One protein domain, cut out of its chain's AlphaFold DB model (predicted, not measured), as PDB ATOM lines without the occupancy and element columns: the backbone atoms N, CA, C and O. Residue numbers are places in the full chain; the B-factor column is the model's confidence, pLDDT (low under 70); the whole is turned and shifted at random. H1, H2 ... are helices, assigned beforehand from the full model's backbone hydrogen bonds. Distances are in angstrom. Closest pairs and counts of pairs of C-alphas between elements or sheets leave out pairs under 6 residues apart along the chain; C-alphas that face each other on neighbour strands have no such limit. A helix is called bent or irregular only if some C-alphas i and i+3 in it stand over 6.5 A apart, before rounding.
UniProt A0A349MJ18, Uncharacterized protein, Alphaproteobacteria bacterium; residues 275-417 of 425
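Overview. This is residues 275 to 417 of the 425 residues of an uncharacterized protein of Alphaproteobacteria bacterium (UniProt A0A349MJ18). Four helical pieces, H1, H2, H4 and arm H5a, make an arc round one side of H3 and run nearly along it, while the long arm H5b crosses H3 and H1 on the other side, and residues 406 to 417 of H6 stick out. The printed part has 143 residues, 120 of them in six named helices, H1 to H6 in order along the chain, with no named strand; the class is all helix. The whole is compact, radius of gyration of the C-alphas 15.7 A, spanning 49 by 37 by 24 A.

Along the chain. H1, residues 275 to 288, begins at C-alpha (323.037, 198.283, 282.759). H2 is 293 to 299, H3 308 to 319, H4 323 to 332. H5, 337 to 392, assigned as one helix by its hydrogen bonds, is bent, C-alphas 350 and 353 being 9.4 A apart: H5a ends at 350, H5b begins at 353 and measures 39.7 A. H6, 397 to 417, ends at C-alpha (324.240, 178.173, 322.499).

Arrangement. H3, H4 and H5a form an up-and-down bundle, each running against the one before. H1 touches H3, C-alphas of Glu 276 and Ala 309 4.4 A apart. O i to N i+4 pairs are within hydrogen-bond range except in H4, 4 of 6, and H5b, 27 of 36.

Size, cuts and confidence. The printed part has no cut; pLDDT is under 70 at 415 to 417.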
ATOM      1  N   GLY A 275     322.878 199.737 282.735       91.31
ATOM      2  CA  GLY A 275     323.037 198.283 282.759       91.31
ATOM      3  C   GLY A 275     324.218 197.849 283.626       91.31
ATOM      4  O   GLY A 275     324.080 196.946 284.453       91.31
ATOM      5  N   GLU A 276     325.355 198.535 283.502       94.00
ATOM      6  CA  GLU A 276     326.550 198.292 284.322       94.00
ATOM      7  C   GLU A 276     326.296 198.556 285.817       94.00
ATOM      8  O   GLU A 276     326.721 197.764 286.668       94.00
ATOM      9  N   ILE A 277     325.587 199.642 286.146       94.75
ATOM     10  CA  ILE A 277     325.245 200.024 287.526       94.75
ATOM     11  C   ILE A 277     324.340 198.976 288.174       94.75
ATOM     12  O   ILE A 277     324.620 198.507 289.281       94.75
ATOM     13  N   ILE A 278     323.290 198.548 287.473       94.38
ATOM     14  CA  ILE A 278     322.349 197.554 288.000       94.38
ATOM     15  C   ILE A 278     322.994 196.174 288.105       94.38
ATOM     16  O   ILE A 278     322.828 195.510 289.130       94.38
ATOM     17  N   ALA A 279     323.788 195.762 287.112       94.56
ATOM     18  CA  ALA A 279     324.561 194.525 287.191       94.56
ATOM     19  C   ALA A 279     325.498 194.536 288.408       94.56
ATOM     20  O   ALA A 279     325.523 193.575 289.180       94.56
ATOM     21  N   SER A 280     326.210 195.643 288.634       95.50
ATOM     22  CA  SER A 280     327.096 195.798 289.793       95.50
ATOM     23  C   SER A 280     326.334 195.730 291.113       95.50
ATOM     24  O   SER A 280     326.772 195.036 292.032       95.50
ATOM     25  N   ARG A 281     325.159 196.369 291.204       94.62
ATOM     26  CA  ARG A 281     324.297 196.293 292.392       94.62
ATOM     27  C   ARG A 281     323.851 194.866 292.689       94.62
ATOM     28  O   ARG A 281     323.926 194.430 293.840       94.62
ATOM     29  N   LEU A 282     323.384 194.146 291.667       93.69
ATOM     30  CA  LEU A 282     322.947 192.755 291.790       93.69
ATOM     31  C   LEU A 282     324.092 191.867 292.289       93.69
ATOM     32  O   LEU A 282     323.896 191.083 293.221       93.69
ATOM     33  N   VAL A 283     325.291 192.024 291.720       93.88
ATOM     34  CA  VAL A 283     326.490 191.286 292.146       93.88
ATOM     35  C   VAL A 283     326.854 191.620 293.587       93.88
ATOM     36  O   VAL A 283     326.938 190.700 294.400       93.88
ATOM     37  N   PHE A 284     326.984 192.901 293.937       92.62
ATOM     38  CA  PHE A 284     327.322 193.333 295.296       92.62
ATOM     39  C   PHE A 284     326.377 192.724 296.333       92.62
ATOM     40  O   PHE A 284     326.815 192.062 297.276       92.62
ATOM     41  N   ARG A 285     325.066 192.867 296.113       90.56
ATOM     42  CA  ARG A 285     324.043 192.345 297.023       90.56
ATOM     43  C   ARG A 285     324.077 190.832 297.118       90.56
ATOM     44  O   ARG A 285     323.987 190.302 298.218       90.56
ATOM     45  N   SER A 286     324.278 190.137 296.001       88.38
ATOM     46  CA  SER A 286     324.412 188.683 296.031       88.38
ATOM     47  C   SER A 286     325.620 188.221 296.848       88.38
ATOM     48  O   SER A 286     325.526 187.213 297.540       88.38
ATOM     49  N   LEU A 287     326.760 188.927 296.782       86.56
ATOM     50  CA  LEU A 287     328.009 188.546 297.468       86.56
ATOM     51  C   LEU A 287     327.926 188.711 298.986       86.56
ATOM     52  O   LEU A 287     328.716 188.112 299.712       86.56
ATOM     53  N   ILE A 288     326.974 189.511 299.456       84.12
ATOM     54  CA  ILE A 288     326.766 189.816 300.871       84.12
ATOM     55  C   ILE A 288     325.588 189.009 301.429       84.12
ATOM     56  O   ILE A 288     325.650 188.514 302.553       84.12
ATOM     57  N   GLU A 289     324.515 188.846 300.650       82.75
ATOM     58  CA  GLU A 289     323.285 188.171 301.066       82.75
ATOM     59  C   GLU A 289     323.229 186.719 300.566       82.75
ATOM     60  O   GLU A 289     323.137 186.444 299.365       82.75
ATOM     61  N   ARG A 290     323.194 185.760 301.499       71.69
ATOM     62  CA  ARG A 290     323.061 184.331 301.172       71.69
ATOM     63  C   ARG A 290     321.766 184.033 300.404       71.69
ATOM     64  O   ARG A 290     320.711 184.600 300.669       71.69
ATOM     65  N   GLY A 291     321.839 183.086 299.465       74.69
ATOM     66  CA  GLY A 291     320.670 182.579 298.729       74.69
ATOM     67  C   GLY A 291     320.151 183.499 297.615       74.69
ATOM     68  O   GLY A 291     319.077 183.247 297.057       74.69
ATOM     69  N   ARG A 292     320.894 184.557 297.270       83.19
ATOM     70  CA  ARG A 292     320.570 185.484 296.172       83.19
ATOM     71  C   ARG A 292     321.266 185.145 294.844       83.19
ATOM     72  O   ARG A 292     320.961 185.787 293.842       83.19
ATOM     73  N   SER A 293     322.114 184.111 294.794       82.44
ATOM     74  CA  SER A 293     322.827 183.640 293.587       82.44
ATOM     75  C   SER A 293     321.889 183.356 292.403       82.44
ATOM     76  O   SER A 293     322.183 183.709 291.259       82.44
ATOM     77  N   LYS A 294     320.685 182.851 292.695       90.75
ATOM     78  CA  LYS A 294     319.592 182.635 291.730       90.75
ATOM     79  C   LYS A 294     319.145 183.876 290.951       90.75
ATOM     80  O   LYS A 294     318.548 183.743 289.885       90.75
ATOM     81  N   LEU A 295     319.377 185.082 291.469       91.44
ATOM     82  CA  LEU A 295     319.035 186.320 290.765       91.44
ATOM     83  C   LEU A 295     320.077 186.667 289.703       91.44
ATOM     84  O   LEU A 295     319.699 187.089 288.613       91.44
ATOM     85  N   LEU A 296     321.358 186.397 289.971       92.25
ATOM     86  CA  LEU A 296     322.420 186.575 288.981       92.25
ATOM     87  C   LEU A 296     322.215 185.648 287.783       92.25
ATOM     88  O   LEU A 296     322.313 186.085 286.637       92.25
ATOM     89  N   SER A 297     321.862 184.381 288.034       91.56
ATOM     90  CA  SER A 297     321.620 183.425 286.952       91.56
ATOM     91  C   SER A 297     320.407 183.818 286.107       91.56
ATOM     92  O   SER A 297     320.386 183.553 284.905       91.56
ATOM     93  N   LYS A 298     319.380 184.442 286.703       93.12
ATOM     94  CA  LYS A 298     318.234 184.999 285.966       93.12
ATOM     95  C   LYS A 298     318.642 186.209 285.125       93.12
ATOM     96  O   LYS A 298     318.342 186.221 283.936       93.12
ATOM     97  N   ALA A 299     319.361 187.166 285.714       92.38
ATOM     98  CA  ALA A 299     319.842 188.364 285.023       92.38
ATOM     99  C   ALA A 299     320.735 188.028 283.817       92.38
ATOM    100  O   ALA A 299     320.647 188.675 282.777       92.38
ATOM    101  N   ALA A 300     321.523 186.953 283.917       91.31
ATOM    102  CA  ALA A 300     322.394 186.467 282.851       91.31
ATOM    103  C   ALA A 300     321.667 186.131 281.530       91.31
ATOM    104  O   ALA A 300     322.311 186.074 280.490       91.31
ATOM    105  N   ARG A 301     320.341 185.927 281.540       91.12
ATOM    106  CA  ARG A 301     319.543 185.706 280.316       91.12
ATOM    107  C   ARG A 301     319.404 186.962 279.454       91.12
ATOM    108  O   ARG A 301     319.134 186.854 278.261       91.12
ATOM    109  N   PHE A 302     319.516 188.138 280.062       90.00
ATOM    110  CA  PHE A 302     319.167 189.402 279.416       90.00
ATOM    111  C   PHE A 302     320.382 190.153 278.873       90.00
ATOM    112  O   PHE A 302     320.216 191.129 278.151       90.00
ATOM    113  N   VAL A 303     321.592 189.663 279.152       88.50
ATOM    114  CA  VAL A 303     322.834 190.225 278.617       88.50
ATOM    115  C   VAL A 303     323.216 189.582 277.281       88.50
ATOM    116  O   VAL A 303     323.038 188.382 277.045       88.50
ATOM    117  N   LYS A 304     323.733 190.398 276.372       86.25
ATOM    118  CA  LYS A 304     324.032 190.074 274.981       86.25
ATOM    119  C   LYS A 304     325.357 190.718 274.555       86.25
ATOM    120  O   LYS A 304     325.891 191.620 275.192       86.25
ATOM    121  N   GLY A 305     325.901 190.239 273.443       86.50
ATOM    122  CA  GLY A 305     327.101 190.803 272.837       86.50
ATOM    123  C   GLY A 305     328.334 190.676 273.734       86.50
ATOM    124  O   GLY A 305     328.641 189.602 274.243       86.50
ATOM    125  N   ASN A 306     329.078 191.768 273.881       87.62
ATOM    126  CA  ASN A 306     330.279 191.831 274.716       87.62
ATOM    127  C   ASN A 306     330.181 192.980 275.729       87.62
ATOM    128  O   ASN A 306     331.116 193.769 275.880       87.62
ATOM    129  N   SER A 307     329.015 193.115 276.359       93.12
ATOM    130  CA  SER A 307     328.731 194.192 277.298       93.12
ATOM    131  C   SER A 307     329.497 194.033 278.612       93.12
ATOM    132  O   SER A 307     329.735 192.937 279.128       93.12
ATOM    133  N   LEU A 308     329.881 195.157 279.211       94.44
ATOM    134  CA  LEU A 308     330.577 195.139 280.492       94.44
ATOM    135  C   LEU A 308     329.652 194.666 281.625       94.44
ATOM    136  O   LEU A 308     330.103 193.944 282.513       94.44
ATOM    137  N   ALA A 309     328.349 194.960 281.543       94.19
ATOM    138  CA  ALA A 309     327.339 194.421 282.451       94.19
ATOM    139  C   ALA A 309     327.312 192.880 282.442       94.19
ATOM    140  O   ALA A 309     327.279 192.258 283.507       94.19
ATOM    141  N   GLY A 310     327.394 192.250 281.262       94.88
ATOM    142  CA  GLY A 310     327.459 190.793 281.138       94.88
ATOM    143  C   GLY A 310     328.722 190.195 281.758       94.88
ATOM    144  O   GLY A 310     328.640 189.209 282.497       94.88
ATOM    145  N   LYS A 311     329.884 190.828 281.545       96.62
ATOM    146  CA  LYS A 311     331.145 190.426 282.199       96.62
ATOM    147  C   LYS A 311     331.077 190.586 283.727       96.62
ATOM    148  O   LYS A 311     331.536 189.697 284.443       96.62
ATOM    149  N   ILE A 312     330.472 191.666 284.235       96.94
ATOM    150  CA  ILE A 312     330.267 191.905 285.677       96.94
ATOM    151  C   ILE A 312     329.382 190.812 286.290       96.94
ATOM    152  O   ILE A 312     329.753 190.233 287.313       96.94
ATOM    153  N   LEU A 313     328.254 190.468 285.656       95.62
ATOM    154  CA  LEU A 313     327.385 189.383 286.127       95.62
ATOM    155  C   LEU A 313     328.109 188.031 286.146       95.62
ATOM    156  O   LEU A 313     328.002 187.297 287.131       95.62
ATOM    157  N   ALA A 314     328.863 187.701 285.092       96.00
ATOM    158  CA  ALA A 314     329.637 186.462 285.030       96.00
ATOM    159  C   ALA A 314     330.731 186.404 286.100       96.00
ATOM    160  O   ALA A 314     330.895 185.370 286.744       96.00
ATOM    161  N   MET A 315     331.435 187.512 286.343       96.38
ATOM    162  CA  MET A 315     332.386 187.621 287.450       96.38
ATOM    163  C   MET A 315     331.695 187.343 288.792       96.38
ATOM    164  O   MET A 315     332.181 186.519 289.563       96.38
ATOM    165  N   GLY A 316     330.540 187.965 289.047       94.56
ATOM    166  CA  GLY A 316     329.765 187.733 290.265       94.56
ATOM    167  C   GLY A 316     329.332 186.275 290.434       94.56
ATOM    168  O   GLY A 316     329.482 185.719 291.516       94.56
ATOM    169  N   LEU A 317     328.856 185.629 289.364       94.81
ATOM    170  CA  LEU A 317     328.491 184.206 289.366       94.81
ATOM    171  C   LEU A 317     329.673 183.295 289.719       94.81
ATOM    172  O   LEU A 317     329.504 182.354 290.491       94.81
ATOM    173  N   VAL A 318     330.858 183.579 289.172       94.44
ATOM    174  CA  VAL A 318     332.079 182.813 289.464       94.44
ATOM    175  C   VAL A 318     332.553 183.054 290.900       94.44
ATOM    176  O   VAL A 318     332.959 182.109 291.569       94.44
ATOM    177  N   GLU A 319     332.468 184.286 291.407       92.38
ATOM    178  CA  GLU A 319     332.861 184.626 292.785       92.38
ATOM    179  C   GLU A 319     331.936 184.047 293.859       92.38
ATOM    180  O   GLU A 319     332.401 183.751 294.958       92.38
ATOM    181  N   GLN A 320     330.647 183.876 293.556       88.75
ATOM    182  CA  GLN A 320     329.703 183.178 294.440       88.75
ATOM    183  C   GLN A 320     330.086 181.721 294.680       88.75
ATOM    184  O   GLN A 320     329.689 181.144 295.690       88.75
ATOM    185  N   ASP A 321     330.820 181.127 293.737       88.56
ATOM    186  CA  ASP A 321     331.281 179.746 293.805       88.56
ATOM    187  C   ASP A 321     330.125 178.722 293.967       88.56
ATOM    188  O   ASP A 321     330.270 177.647 294.555       88.56
ATOM    189  N   ASP A 322     328.952 179.060 293.413       90.56
ATOM    190  CA  ASP A 322     327.741 178.233 293.379       90.56
ATOM    191  C   ASP A 322     327.636 177.517 292.024       90.56
ATOM    192  O   ASP A 322     327.162 178.068 291.026       90.56
ATOM    193  N   ALA A 323     328.109 176.269 291.980       90.94
ATOM    194  CA  ALA A 323     328.170 175.487 290.747       90.94
ATOM    195  C   ALA A 323     326.803 175.276 290.084       90.94
ATOM    196  O   ALA A 323     326.724 175.260 288.857       90.94
ATOM    197  N   MET A 324     325.731 175.155 290.873       92.50
ATOM    198  CA  MET A 324     324.384 174.937 290.347       92.50
ATOM    199  C   MET A 324     323.869 176.184 289.626       92.50
ATOM    200  O   MET A 324     323.260 176.088 288.559       92.50
ATOM    201  N   GLU A 325     324.111 177.368 290.186       94.19
ATOM    202  CA  GLU A 325     323.703 178.616 289.542       94.19
ATOM    203  C   GLU A 325     324.609 178.987 288.362       94.19
ATOM    204  O   GLU A 325     324.105 179.495 287.357       94.19
ATOM    205  N   MET A 326     325.905 178.655 288.417       94.69
ATOM    206  CA  MET A 326     326.801 178.752 287.259       94.69
ATOM    207  C   MET A 326     326.340 177.850 286.103       94.69
ATOM    208  O   MET A 326     326.292 178.302 284.960       94.69
ATOM    209  N   GLU A 327     325.943 176.607 286.387       94.00
ATOM    210  CA  GLU A 327     325.422 175.668 285.385       94.00
ATOM    211  C   GLU A 327     324.149 176.208 284.718       94.00
ATOM    212  O   GLU A 327     324.034 176.185 283.494       94.00
ATOM    213  N   LYS A 328     323.221 176.779 285.500       94.75
ATOM    214  CA  LYS A 328     322.008 177.426 284.965       94.75
ATOM    215  C   LYS A 328     322.318 178.674 284.138       94.75
ATOM    216  O   LYS A 328     321.595 178.962 283.183       94.75
ATOM    217  N   ALA A 329     323.334 179.445 284.521       94.00
ATOM    218  CA  ALA A 329     323.713 180.679 283.840       94.00
ATOM    219  C   ALA A 329     324.483 180.427 282.534       94.00
ATOM    220  O   ALA A 329     324.312 181.179 281.578       94.00
ATOM    221  N   PHE A 330     325.285 179.363 282.460       94.69
ATOM    222  CA  PHE A 330     326.119 179.041 281.298       94.69
ATOM    223  C   PHE A 330     325.368 179.020 279.946       94.69
ATOM    224  O   PHE A 330     325.813 179.707 279.022       94.69
ATOM    225  N   PRO A 331     324.225 178.319 279.786       93.38
ATOM    226  CA  PRO A 331     323.464 178.362 278.536       93.38
ATOM    227  C   PRO A 331     322.727 179.693 278.332       93.38
ATOM    228  O   PRO A 331     322.454 180.067 277.199       93.38
ATOM    229  N   ARG A 332     322.418 180.432 279.406       93.62
ATOM    230  CA  ARG A 332     321.744 181.742 279.327       93.62
ATOM    231  C   ARG A 332     322.659 182.835 278.780       93.62
ATOM    232  O   ARG A 332     322.167 183.771 278.167       93.62
ATOM    233  N   LEU A 333     323.970 182.674 278.953       93.62
ATOM    234  CA  LEU A 333     325.003 183.567 278.433       93.62
ATOM    235  C   LEU A 333     325.419 183.237 276.991       93.62
ATOM    236  O   LEU A 333     326.418 183.770 276.522       93.62
ATOM    237  N   SER A 334     324.697 182.380 276.260       90.62
ATOM    238  CA  SER A 334     325.076 181.998 274.888       90.62
ATOM    239  C   SER A 334     325.160 183.186 273.925       90.62
ATOM    240  O   SER A 334     325.955 183.171 272.991       90.62
ATOM    241  N   SER A 335     324.366 184.234 274.162       89.31
ATOM    242  CA  SER A 335     324.427 185.504 273.430       89.31
ATOM    243  C   SER A 335     325.589 186.403 273.850       89.31
ATOM    244  O   SER A 335     325.767 187.454 273.240       89.31
ATOM    245  N   HIS A 336     326.360 186.019 274.870       93.69
ATOM    246  CA  HIS A 336     327.484 186.772 275.411       93.69
ATOM    247  C   HIS A 336     328.747 185.889 275.550       93.69
ATOM    248  O   HIS A 336     329.091 185.444 276.652       93.69
ATOM    249  N   PRO A 337     329.516 185.682 274.462       92.88
ATOM    250  CA  PRO A 337     330.587 184.683 274.408       92.88
ATOM    251  C   PRO A 337     331.661 184.827 275.496       92.88
ATOM    252  O   PRO A 337     332.080 183.832 276.080       92.88
ATOM    253  N   VAL A 338     332.090 186.054 275.814       94.62
ATOM    254  CA  VAL A 338     333.140 186.292 276.825       94.62
ATOM    255  C   VAL A 338     332.660 185.919 278.234       94.62
ATOM    256  O   VAL A 338     333.305 185.130 278.920       94.62
ATOM    257  N   ALA A 339     331.489 186.413 278.646       95.12
ATOM    258  CA  ALA A 339     330.841 186.052 279.906       95.12
ATOM    259  C   ALA A 339     330.579 184.538 280.011       95.12
ATOM    260  O   ALA A 339     330.832 183.934 281.055       95.12
ATOM    261  N   GLN A 340     330.143 183.899 278.921       95.75
ATOM    262  CA  GLN A 340     329.956 182.449 278.873       95.75
ATOM    263  C   GLN A 340     331.270 181.688 279.113       95.75
ATOM    264  O   GLN A 340     331.297 180.751 279.913       95.75
ATOM    265  N   LYS A 341     332.373 182.108 278.476       95.88
ATOM    266  CA  LYS A 341     333.713 181.537 278.709       95.88
ATOM    267  C   LYS A 341     334.162 181.720 280.161       95.88
ATOM    268  O   LYS A 341     334.705 180.781 280.740       95.88
ATOM    269  N   MET A 342     333.906 182.882 280.771       96.75
ATOM    270  CA  MET A 342     334.230 183.134 282.185       96.75
ATOM    271  C   MET A 342     333.527 182.127 283.103       96.75
ATOM    272  O   MET A 342     334.174 181.514 283.955       96.75
ATOM    273  N   VAL A 343     332.228 181.889 282.887       95.94
ATOM    274  CA  VAL A 343     331.460 180.892 283.652       95.94
ATOM    275  C   VAL A 343     331.950 179.466 283.377       95.94
ATOM    276  O   VAL A 343     332.047 178.678 284.313       95.94
ATOM    277  N   ALA A 344     332.334 179.128 282.140       94.94
ATOM    278  CA  ALA A 344     332.908 177.815 281.813       94.94
ATOM    279  C   ALA A 344     334.206 177.532 282.585       94.94
ATOM    280  O   ALA A 344     334.371 176.456 283.163       94.94
ATOM    281  N   VAL A 345     335.115 178.513 282.627       94.75
ATOM    282  CA  VAL A 345     336.362 178.432 283.400       94.75
ATOM    283  C   VAL A 345     336.059 178.293 284.897       94.75
ATOM    284  O   VAL A 345     336.687 177.476 285.572       94.75
ATOM    285  N   GLY A 346     335.073 179.035 285.417       93.56
ATOM    286  CA  GLY A 346     334.610 178.915 286.805       93.56
ATOM    287  C   GLY A 346     334.059 177.524 287.139       93.56
ATOM    288  O   GLY A 346     334.497 176.902 288.108       93.56
ATOM    289  N   LEU A 347     333.174 176.985 286.294       93.75
ATOM    290  CA  LEU A 347     332.622 175.632 286.429       93.75
ATOM    291  C   LEU A 347     333.717 174.567 286.441       93.75
ATOM    292  O   LEU A 347     333.670 173.653 287.260       93.75
ATOM    293  N   HIS A 348     334.724 174.694 285.578       93.06
ATOM    294  CA  HIS A 348     335.856 173.774 285.561       93.06
ATOM    295  C   HIS A 348     336.675 173.811 286.848       93.06
ATOM    296  O   HIS A 348     336.953 172.756 287.420       93.06
ATOM    297  N   LYS A 349     337.003 175.013 287.336       92.19
ATOM    298  CA  LYS A 349     337.730 175.194 288.601       92.19
ATOM    299  C   LYS A 349     336.963 174.607 289.787       92.19
ATOM    300  O   LYS A 349     337.577 174.005 290.662       92.19
ATOM    301  N   LYS A 350     335.635 174.746 289.805       92.19
ATOM    302  CA  LYS A 350     334.791 174.297 290.920       92.19
ATOM    303  C   LYS A 350     334.446 172.808 290.884       92.19
ATOM    304  O   LYS A 350     334.472 172.143 291.916       92.19
ATOM    305  N   LEU A 351     334.077 172.278 289.719       89.81
ATOM    306  CA  LEU A 351     333.572 170.907 289.574       89.81
ATOM    307  C   LEU A 351     334.660 169.886 289.210       89.81
ATOM    308  O   LEU A 351     334.424 168.681 289.338       89.81
ATOM    309  N   GLY A 352     335.833 170.345 288.765       88.25
ATOM    310  CA  GLY A 352     336.927 169.499 288.293       88.25
ATOM    311  C   GLY A 352     336.679 168.894 286.903       88.25
ATOM    312  O   GLY A 352     335.633 169.092 286.285       88.25
ATOM    313  N   GLY A 353     337.658 168.132 286.398       84.44
ATOM    314  CA  GLY A 353     337.699 167.650 285.009       84.44
ATOM    315  C   GLY A 353     336.481 166.827 284.567       84.44
ATOM    316  O   GLY A 353     335.799 167.198 283.619       84.44
ATOM    317  N   LEU A 354     336.173 165.735 285.275       86.75
ATOM    318  CA  LEU A 354     335.118 164.780 284.887       86.75
ATOM    319  C   LEU A 354     333.706 165.389 284.893       86.75
ATOM    320  O   LEU A 354     332.937 165.188 283.952       86.75
ATOM    321  N   LYS A 355     333.351 166.149 285.937       87.19
ATOM    322  CA  LYS A 355     332.021 166.774 286.041       87.19
ATOM    323  C   LYS A 355     331.878 167.962 285.091       87.19
ATOM    324  O   LYS A 355     330.835 168.100 284.460       87.19
ATOM    325  N   ALA A 356     332.923 168.776 284.936       87.25
ATOM    326  CA  ALA A 356     332.902 169.883 283.987       87.25
ATOM    327  C   ALA A 356     332.851 169.398 282.530       87.25
ATOM    328  O   ALA A 356     332.141 170.002 281.735       87.25
ATOM    329  N   LEU A 357     333.519 168.289 282.183       88.38
ATOM    330  CA  LEU A 357     333.427 167.679 280.849       88.38
ATOM    331  C   LEU A 357     331.984 167.283 280.508       88.38
ATOM    332  O   LEU A 357     331.511 167.577 279.413       88.38
ATOM    333  N   ARG A 358     331.268 166.672 281.461       88.69
ATOM    334  CA  ARG A 358     329.863 166.274 281.276       88.69
ATOM    335  C   ARG A 358     328.936 167.471 281.032       88.69
ATOM    336  O   ARG A 358     328.001 167.343 280.253       88.69
ATOM    337  N   LEU A 359     329.185 168.602 281.695       88.25
ATOM    338  CA  LEU A 359     328.333 169.796 281.609       88.25
ATOM    339  C   LEU A 359     328.680 170.713 280.431       88.25
ATOM    340  O   LEU A 359     327.792 171.242 279.774       88.25
ATOM    341  N   LEU A 360     329.970 170.919 280.167       87.44
ATOM    342  CA  LEU A 360     330.454 171.877 279.169       87.44
ATOM    343  C   LEU A 360     330.615 171.250 277.775       87.44
ATOM    344  O   LEU A 360     330.724 171.978 276.783       87.44
ATOM    345  N   GLY A 361     330.644 169.914 277.687       90.50
ATOM    346  CA  GLY A 361     330.782 169.172 276.436       90.50
ATOM    347  C   GLY A 361     332.028 169.595 275.655       90.50
ATOM    348  O   GLY A 361     333.115 169.715 276.216       90.50
ATOM    349  N   GLY A 362     331.873 169.894 274.362       87.19
ATOM    350  CA  GLY A 362     332.976 170.349 273.504       87.19
ATOM    351  C   GLY A 362     333.657 171.647 273.968       87.19
ATOM    352  O   GLY A 362     334.822 171.877 273.648       87.19
ATOM    353  N   THR A 363     332.974 172.475 274.767       87.75
ATOM    354  CA  THR A 363     333.548 173.698 275.356       87.75
ATOM    355  C   THR A 363     334.653 173.371 276.360       87.75
ATOM    356  O   THR A 363     335.591 174.153 276.506       87.75
ATOM    357  N   PHE A 364     334.594 172.196 277.002       88.31
ATOM    358  CA  PHE A 364     335.592 171.744 277.971       88.31
ATOM    359  C   PHE A 364     337.007 171.713 277.382       88.31
ATOM    360  O   PHE A 364     337.948 172.239 277.971       88.31
ATOM    361  N   PHE A 365     337.153 171.170 276.173       88.31
ATOM    362  CA  PHE A 365     338.454 171.040 275.508       88.31
ATOM    363  C   PHE A 365     339.063 172.384 275.086       88.31
ATOM    364  O   PHE A 365     340.237 172.441 274.737       88.31
ATOM    365  N   LYS A 366     338.284 173.471 275.136       90.50
ATOM    366  CA  LYS A 366     338.726 174.827 274.790       90.50
ATOM    367  C   LYS A 366     339.028 175.695 276.017       90.50
ATOM    368  O   LYS A 366     339.501 176.815 275.851       90.50
ATOM    369  N   ILE A 367     338.805 175.201 277.240       89.06
ATOM    370  CA  ILE A 367     338.967 175.985 278.479       89.06
ATOM    371  C   ILE A 367     340.370 176.581 278.604       89.06
ATOM    372  O   ILE A 367     340.498 177.755 278.948       89.06
ATOM    373  N   SER A 368     341.416 175.808 278.297       85.50
ATOM    374  CA  SER A 368     342.805 176.283 278.362       85.50
ATOM    375  C   SER A 368     343.040 177.487 277.446       85.50
ATOM    376  O   SER A 368     343.658 178.459 277.869       85.50
ATOM    377  N   SER A 369     342.466 177.473 276.238       89.56
ATOM    378  CA  SER A 369     342.536 178.596 275.292       89.56
ATOM    379  C   SER A 369     341.737 179.828 275.734       89.56
ATOM    380  O   SER A 369     342.013 180.933 275.285       89.56
ATOM    381  N   PHE A 370     340.768 179.666 276.641       91.31
ATOM    382  CA  PHE A 370     339.970 180.774 277.175       91.31
ATOM    383  C   PHE A 370     340.605 181.433 278.401       91.31
ATOM    384  O   PHE A 370     340.140 182.489 278.828       91.31
ATOM    385  N   GLN A 371     341.633 180.833 279.006       89.00
ATOM    386  CA  GLN A 371     342.141 181.281 280.303       89.00
ATOM    387  C   GLN A 371     342.669 182.722 280.261       89.00
ATOM    388  O   GLN A 371     342.399 183.493 281.177       89.00
ATOM    389  N   GLU A 372     343.370 183.107 279.196       91.75
ATOM    390  CA  GLU A 372     343.915 184.460 279.041       91.75
ATOM    391  C   GLU A 372     342.812 185.506 278.818       91.75
ATOM    392  O   GLU A 372     342.712 186.475 279.572       91.75
ATOM    393  N   GLU A 373     341.920 185.258 277.856       92.88
ATOM    394  CA  GLU A 373     340.775 186.127 277.545       92.88
ATOM    395  C   GLU A 373     339.858 186.314 278.765       92.88
ATOM    396  O   GLU A 373     339.437 187.428 279.079       92.88
ATOM    397  N   THR A 374     339.582 185.237 279.507       93.19
ATOM    398  CA  THR A 374     338.740 185.294 280.712       93.19
ATOM    399  C   THR A 374     339.429 185.993 281.877       93.19
ATOM    400  O   THR A 374     338.758 186.708 282.622       93.19
ATOM    401  N   ASN A 375     340.750 185.859 282.033       93.81
ATOM    402  CA  ASN A 375     341.507 186.615 283.030       93.81
ATOM    403  C   ASN A 375     341.467 188.123 282.722       93.81
ATOM    404  O   ASN A 375     341.218 188.922 283.630       93.81
ATOM    405  N   ALA A 376     341.650 188.511 281.455       95.44
ATOM    406  CA  ALA A 376     341.548 189.901 281.017       95.44
ATOM    407  C   ALA A 376     340.138 190.468 281.254       95.44
ATOM    408  O   ALA A 376     339.994 191.501 281.909       95.44
ATOM    409  N   ALA A 377     339.097 189.744 280.829       94.88
ATOM    410  CA  ALA A 377     337.704 190.139 281.033       94.88
ATOM    411  C   ALA A 377     337.323 190.224 282.521       94.88
ATOM    412  O   ALA A 377     336.609 191.136 282.926       94.88
ATOM    413  N   THR A 378     337.834 189.314 283.359       95.75
ATOM    414  CA  THR A 378     337.633 189.361 284.817       95.75
ATOM    415  C   THR A 378     338.286 190.601 285.420       95.75
ATOM    416  O   THR A 378     337.681 191.259 286.264       95.75
ATOM    417  N   LYS A 379     339.507 190.949 284.993       96.19
ATOM    418  CA  LYS A 379     340.216 192.145 285.472       96.19
ATOM    419  C   LYS A 379     339.473 193.426 285.090       96.19
ATOM    420  O   LYS A 379     339.292 194.291 285.944       96.19
ATOM    421  N   GLU A 380     339.016 193.525 283.845       95.75
ATOM    422  CA  GLU A 380     338.211 194.641 283.332       95.75
ATOM    423  C   GLU A 380     336.884 194.775 284.100       95.75
ATOM    424  O   GLU A 380     336.594 195.834 284.662       95.75
ATOM    425  N   ALA A 381     336.119 193.683 284.202       95.69
ATOM    426  CA  ALA A 381     334.852 193.646 284.927       95.69
ATOM    427  C   ALA A 381     335.027 194.026 286.398       95.69
ATOM    428  O   ALA A 381     334.247 194.814 286.926       95.69
ATOM    429  N   ARG A 382     336.079 193.520 287.051       95.25
ATOM    430  CA  ARG A 382     336.378 193.826 288.452       95.25
ATOM    431  C   ARG A 382     336.758 195.285 288.656       95.25
ATOM    432  O   ARG A 382     336.298 195.888 289.621       95.25
ATOM    433  N   ALA A 383     337.580 195.851 287.774       94.94
ATOM    434  CA  ALA A 383     337.953 197.260 287.849       94.94
ATOM    435  C   ALA A 383     336.710 198.153 287.761       94.94
ATOM    436  O   ALA A 383     336.508 199.016 288.617       94.94
ATOM    437  N   LYS A 384     335.830 197.883 286.790       95.00
ATOM    438  CA  LYS A 384     334.585 198.635 286.633       95.00
ATOM    439  C   LYS A 384     333.615 198.420 287.793       95.00
ATOM    440  O   LYS A 384     333.076 199.393 288.309       95.00
ATOM    441  N   TYR A 385     333.411 197.177 288.219       95.25
ATOM    442  CA  TYR A 385     332.573 196.841 289.370       95.25
ATOM    443  C   TYR A 385     333.027 197.593 290.625       95.25
ATOM    444  O   TYR A 385     332.206 198.214 291.293       95.25
ATOM    445  N   ASN A 386     334.331 197.596 290.917       93.25
ATOM    446  CA  ASN A 386     334.875 198.296 292.078       93.25
ATOM    447  C   ASN A 386     334.646 199.807 291.989       93.25
ATOM    448  O   ASN A 386     334.218 200.396 292.975       93.25
ATOM    449  N   HIS A 387     334.880 200.411 290.819       92.81
ATOM    450  CA  HIS A 387     334.580 201.825 290.586       92.81
ATOM    451  C   HIS A 387     333.091 202.130 290.808       92.81
ATOM    452  O   HIS A 387     332.744 203.056 291.528       92.81
ATOM    453  N   ILE A 388     332.183 201.324 290.249       93.25
ATOM    454  CA  ILE A 388     330.740 201.544 290.416       93.25
ATOM    455  C   ILE A 388     330.331 201.401 291.884       93.25
ATOM    456  O   ILE A 388     329.655 202.271 292.421       93.25
ATOM    457  N   VAL A 389     330.720 200.314 292.545       91.75
ATOM    458  CA  VAL A 389     330.304 200.049 293.927       91.75
ATOM    459  C   VAL A 389     330.858 201.108 294.876       91.75
ATOM    460  O   VAL A 389     330.104 201.662 295.671       91.75
ATOM    461  N   LYS A 390     332.145 201.440 294.750       90.00
ATOM    462  CA  LYS A 390     332.805 202.390 295.642       90.00
ATOM    463  C   LYS A 390     332.451 203.838 295.320       90.00
ATOM    464  O   LYS A 390     331.990 204.558 296.199       90.00
ATOM    465  N   ASP A 391     332.662 204.252 294.077       88.88
ATOM    466  CA  ASP A 391     332.683 205.670 293.712       88.88
ATOM    467  C   ASP A 391     331.297 206.174 293.272       88.88
ATOM    468  O   ASP A 391     330.987 207.346 293.460       88.88
ATOM    469  N   ILE A 392     330.432 205.297 292.737       87.94
ATOM    470  CA  ILE A 392     329.075 205.671 292.290       87.94
ATOM    471  C   ILE A 392     328.012 205.320 293.338       87.94
ATOM    472  O   ILE A 392     327.159 206.145 293.666       87.94
ATOM    473  N   LEU A 393     328.031 204.092 293.863       88.06
ATOM    474  CA  LEU A 393     327.048 203.642 294.853       88.06
ATOM    475  C   LEU A 393     327.415 204.067 296.282       88.06
ATOM    476  O   LEU A 393     326.526 204.104 297.133       88.06
ATOM    477  N   GLY A 394     328.677 204.437 296.535       86.50
ATOM    478  CA  GLY A 394     329.158 204.852 297.855       86.50
ATOM    479  C   GLY A 394     329.294 203.694 298.845       86.50
ATOM    480  O   GLY A 394     329.178 203.896 300.052       86.50
ATOM    481  N   GLU A 395     329.479 202.469 298.353       84.75
ATOM    482  CA  GLU A 395     329.520 201.251 299.158       84.75
ATOM    483  C   GLU A 395     330.940 200.676 299.220       84.75
ATOM    484  O   GLU A 395     331.650 200.594 298.220       84.75
ATOM    485  N   ASP A 396     331.363 200.213 300.397       79.44
ATOM    486  CA  ASP A 396     332.633 199.501 300.542       79.44
ATOM    487  C   ASP A 396     332.393 197.984 300.530       79.44
ATOM    488  O   ASP A 396     331.922 197.386 301.502       79.44
ATOM    489  N   ALA A 397     332.741 197.346 299.409       72.88
ATOM    490  CA  ALA A 397     332.629 195.901 299.223       72.88
ATOM    491  C   ALA A 397     333.440 195.085 300.237       72.88
ATOM    492  O   ALA A 397     333.019 193.983 300.600       72.88
ATOM    493  N   ASN A 398     334.577 195.596 300.709       73.44
ATOM    494  CA  ASN A 398     335.405 194.893 301.683       73.44
ATOM    495  C   ASN A 398     334.805 195.019 303.082       73.44
ATOM    496  O   ASN A 398     334.626 194.002 303.755       73.44
ATOM    497  N   ALA A 399     334.407 196.229 303.486       73.50
ATOM    498  CA  ALA A 399     333.741 196.444 304.772       73.50
ATOM    499  C   ALA A 399     332.426 195.648 304.871       73.50
ATOM    500  O   ALA A 399     332.154 195.002 305.885       73.50
ATOM    501  N   ALA A 400     331.639 195.612 303.791       74.50
ATOM    502  CA  ALA A 400     330.380 194.877 303.760       74.50
ATOM    503  C   ALA A 400     330.578 193.351 303.845       74.50
ATOM    504  O   ALA A 400     329.831 192.676 304.556       74.50
ATOM    505  N   LYS A 401     331.610 192.800 303.185       72.31
ATOM    506  CA  LYS A 401     331.969 191.372 303.292       72.31
ATOM    507  C   LYS A 401     332.429 190.996 304.704       72.31
ATOM    508  O   LYS A 401     332.047 189.936 305.201       72.31
ATOM    509  N   VAL A 402     333.216 191.855 305.359       73.19
ATOM    510  CA  VAL A 402     333.650 191.652 306.753       73.19
ATOM    511  C   VAL A 402     332.441 191.646 307.689       73.19
ATOM    512  O   VAL A 402     332.239 190.668 308.409       73.19
ATOM    513  N   SER A 403     331.567 192.650 307.587       73.00
ATOM    514  CA  SER A 403     330.349 192.735 308.405       73.00
ATOM    515  C   SER A 403     329.413 191.533 308.207       73.00
ATOM    516  O   SER A 403     328.874 190.989 309.172       73.00
ATOM    517  N   ALA A 404     329.245 191.051 306.971       75.56
ATOM    518  CA  ALA A 404     328.437 189.861 306.690       75.56
ATOM    519  C   ALA A 404     329.020 188.589 307.326       75.56
ATOM    520  O   ALA A 404     328.281 187.760 307.862       75.56
ATOM    521  N   ARG A 405     330.350 188.440 307.310       75.00
ATOM    522  CA  ARG A 405     331.046 187.311 307.940       75.00
ATOM    523  C   ARG A 405     330.949 187.356 309.466       75.00
ATOM    524  O   ARG A 405     330.790 186.309 310.096       75.00
ATOM    525  N   GLU A 406     331.010 188.542 310.061       77.19
ATOM    526  CA  GLU A 406     330.824 188.736 311.502       77.19
ATOM    527  C   GLU A 406     329.400 188.380 311.938       77.19
ATOM    528  O   GLU A 406     329.236 187.584 312.864       77.19
ATOM    529  N   LYS A 407     328.378 188.871 311.221       78.56
ATOM    530  CA  LYS A 407     326.970 188.506 311.467       78.56
ATOM    531  C   LYS A 407     326.755 186.999 311.396       78.56
ATOM    532  O   LYS A 407     326.140 186.423 312.287       78.56
ATOM    533  N   LEU A 408     327.342 186.349 310.393       72.00
ATOM    534  CA  LEU A 408     327.275 184.901 310.251       72.00
ATOM    535  C   LEU A 408     327.906 184.165 311.440       72.00
ATOM    536  O   LEU A 408     327.358 183.186 311.944       72.00
ATOM    537  N   THR A 409     329.072 184.630 311.884       75.25
ATOM    538  CA  THR A 409     329.779 184.027 313.019       75.25
ATOM    539  C   THR A 409     328.951 184.171 314.300       75.25
ATOM    540  O   THR A 409     328.882 183.234 315.094       75.25
ATOM    541  N   GLN A 410     328.257 185.300 314.470       76.44
ATOM    542  CA  GLN A 410     327.345 185.534 315.593       76.44
ATOM    543  C   GLN A 410     326.079 184.664 315.531       76.44
ATOM    544  O   GLN A 410     325.673 184.124 316.559       76.44
ATOM    545  N   GLU A 411     325.465 184.487 314.358       79.19
ATOM    546  CA  GLU A 411     324.302 183.600 314.177       79.19
ATOM    547  C   GLU A 411     324.661 182.137 314.467       79.19
ATOM    548  O   GLU A 411     323.997 181.481 315.266       79.19
ATOM    549  N   MET A 412     325.789 181.655 313.933       77.31
ATOM    550  CA  MET A 412     326.278 180.298 314.208       77.31
ATOM    551  C   MET A 412     326.645 180.076 315.684       77.31
ATOM    552  O   MET A 412     326.554 178.951 316.179       77.31
ATOM    553  N   ALA A 413     327.076 181.122 316.394       75.12
ATOM    554  CA  ALA A 413     327.338 181.055 317.829       75.12
ATOM    555  C   ALA A 413     326.041 180.992 318.656       75.12
ATOM    556  O   ALA A 413     325.992 180.268 319.652       75.12
ATOM    557  N   LYS A 414     324.977 181.691 318.233       75.00
ATOM    558  CA  LYS A 414     323.652 181.633 318.876       75.00
ATOM    559  C   LYS A 414     322.981 180.271 318.700       75.00
ATOM    560  O   LYS A 414     322.451 179.745 319.676       75.00
ATOM    561  N   ASP A 415     323.089 179.661 317.522       69.06
ATOM    562  CA  ASP A 415     322.527 178.326 317.269       69.06
ATOM    563  C   ASP A 415     323.216 177.237 318.110       69.06
ATOM    564  O   ASP A 415     322.552 176.351 318.647       69.06
ATOM    565  N   LYS A 416     324.534 177.343 318.334       63.28
ATOM    566  CA  LYS A 416     325.276 176.419 319.216       63.28
ATOM    567  C   LYS A 416     325.012 176.641 320.711       63.28
ATOM    568  O   LYS A 416     325.165 175.710 321.498       63.28
ATOM    569  N   GLY A 417     324.613 177.849 321.116       56.78
ATOM    570  CA  GLY A 417     324.240 178.173 322.499       56.78
ATOM    571  C   GLY A 417     322.833 177.707 322.899       56.78
ATOM    572  O   GLY A 417     322.548 177.589 324.088       56.78
TER     573      GLY A 417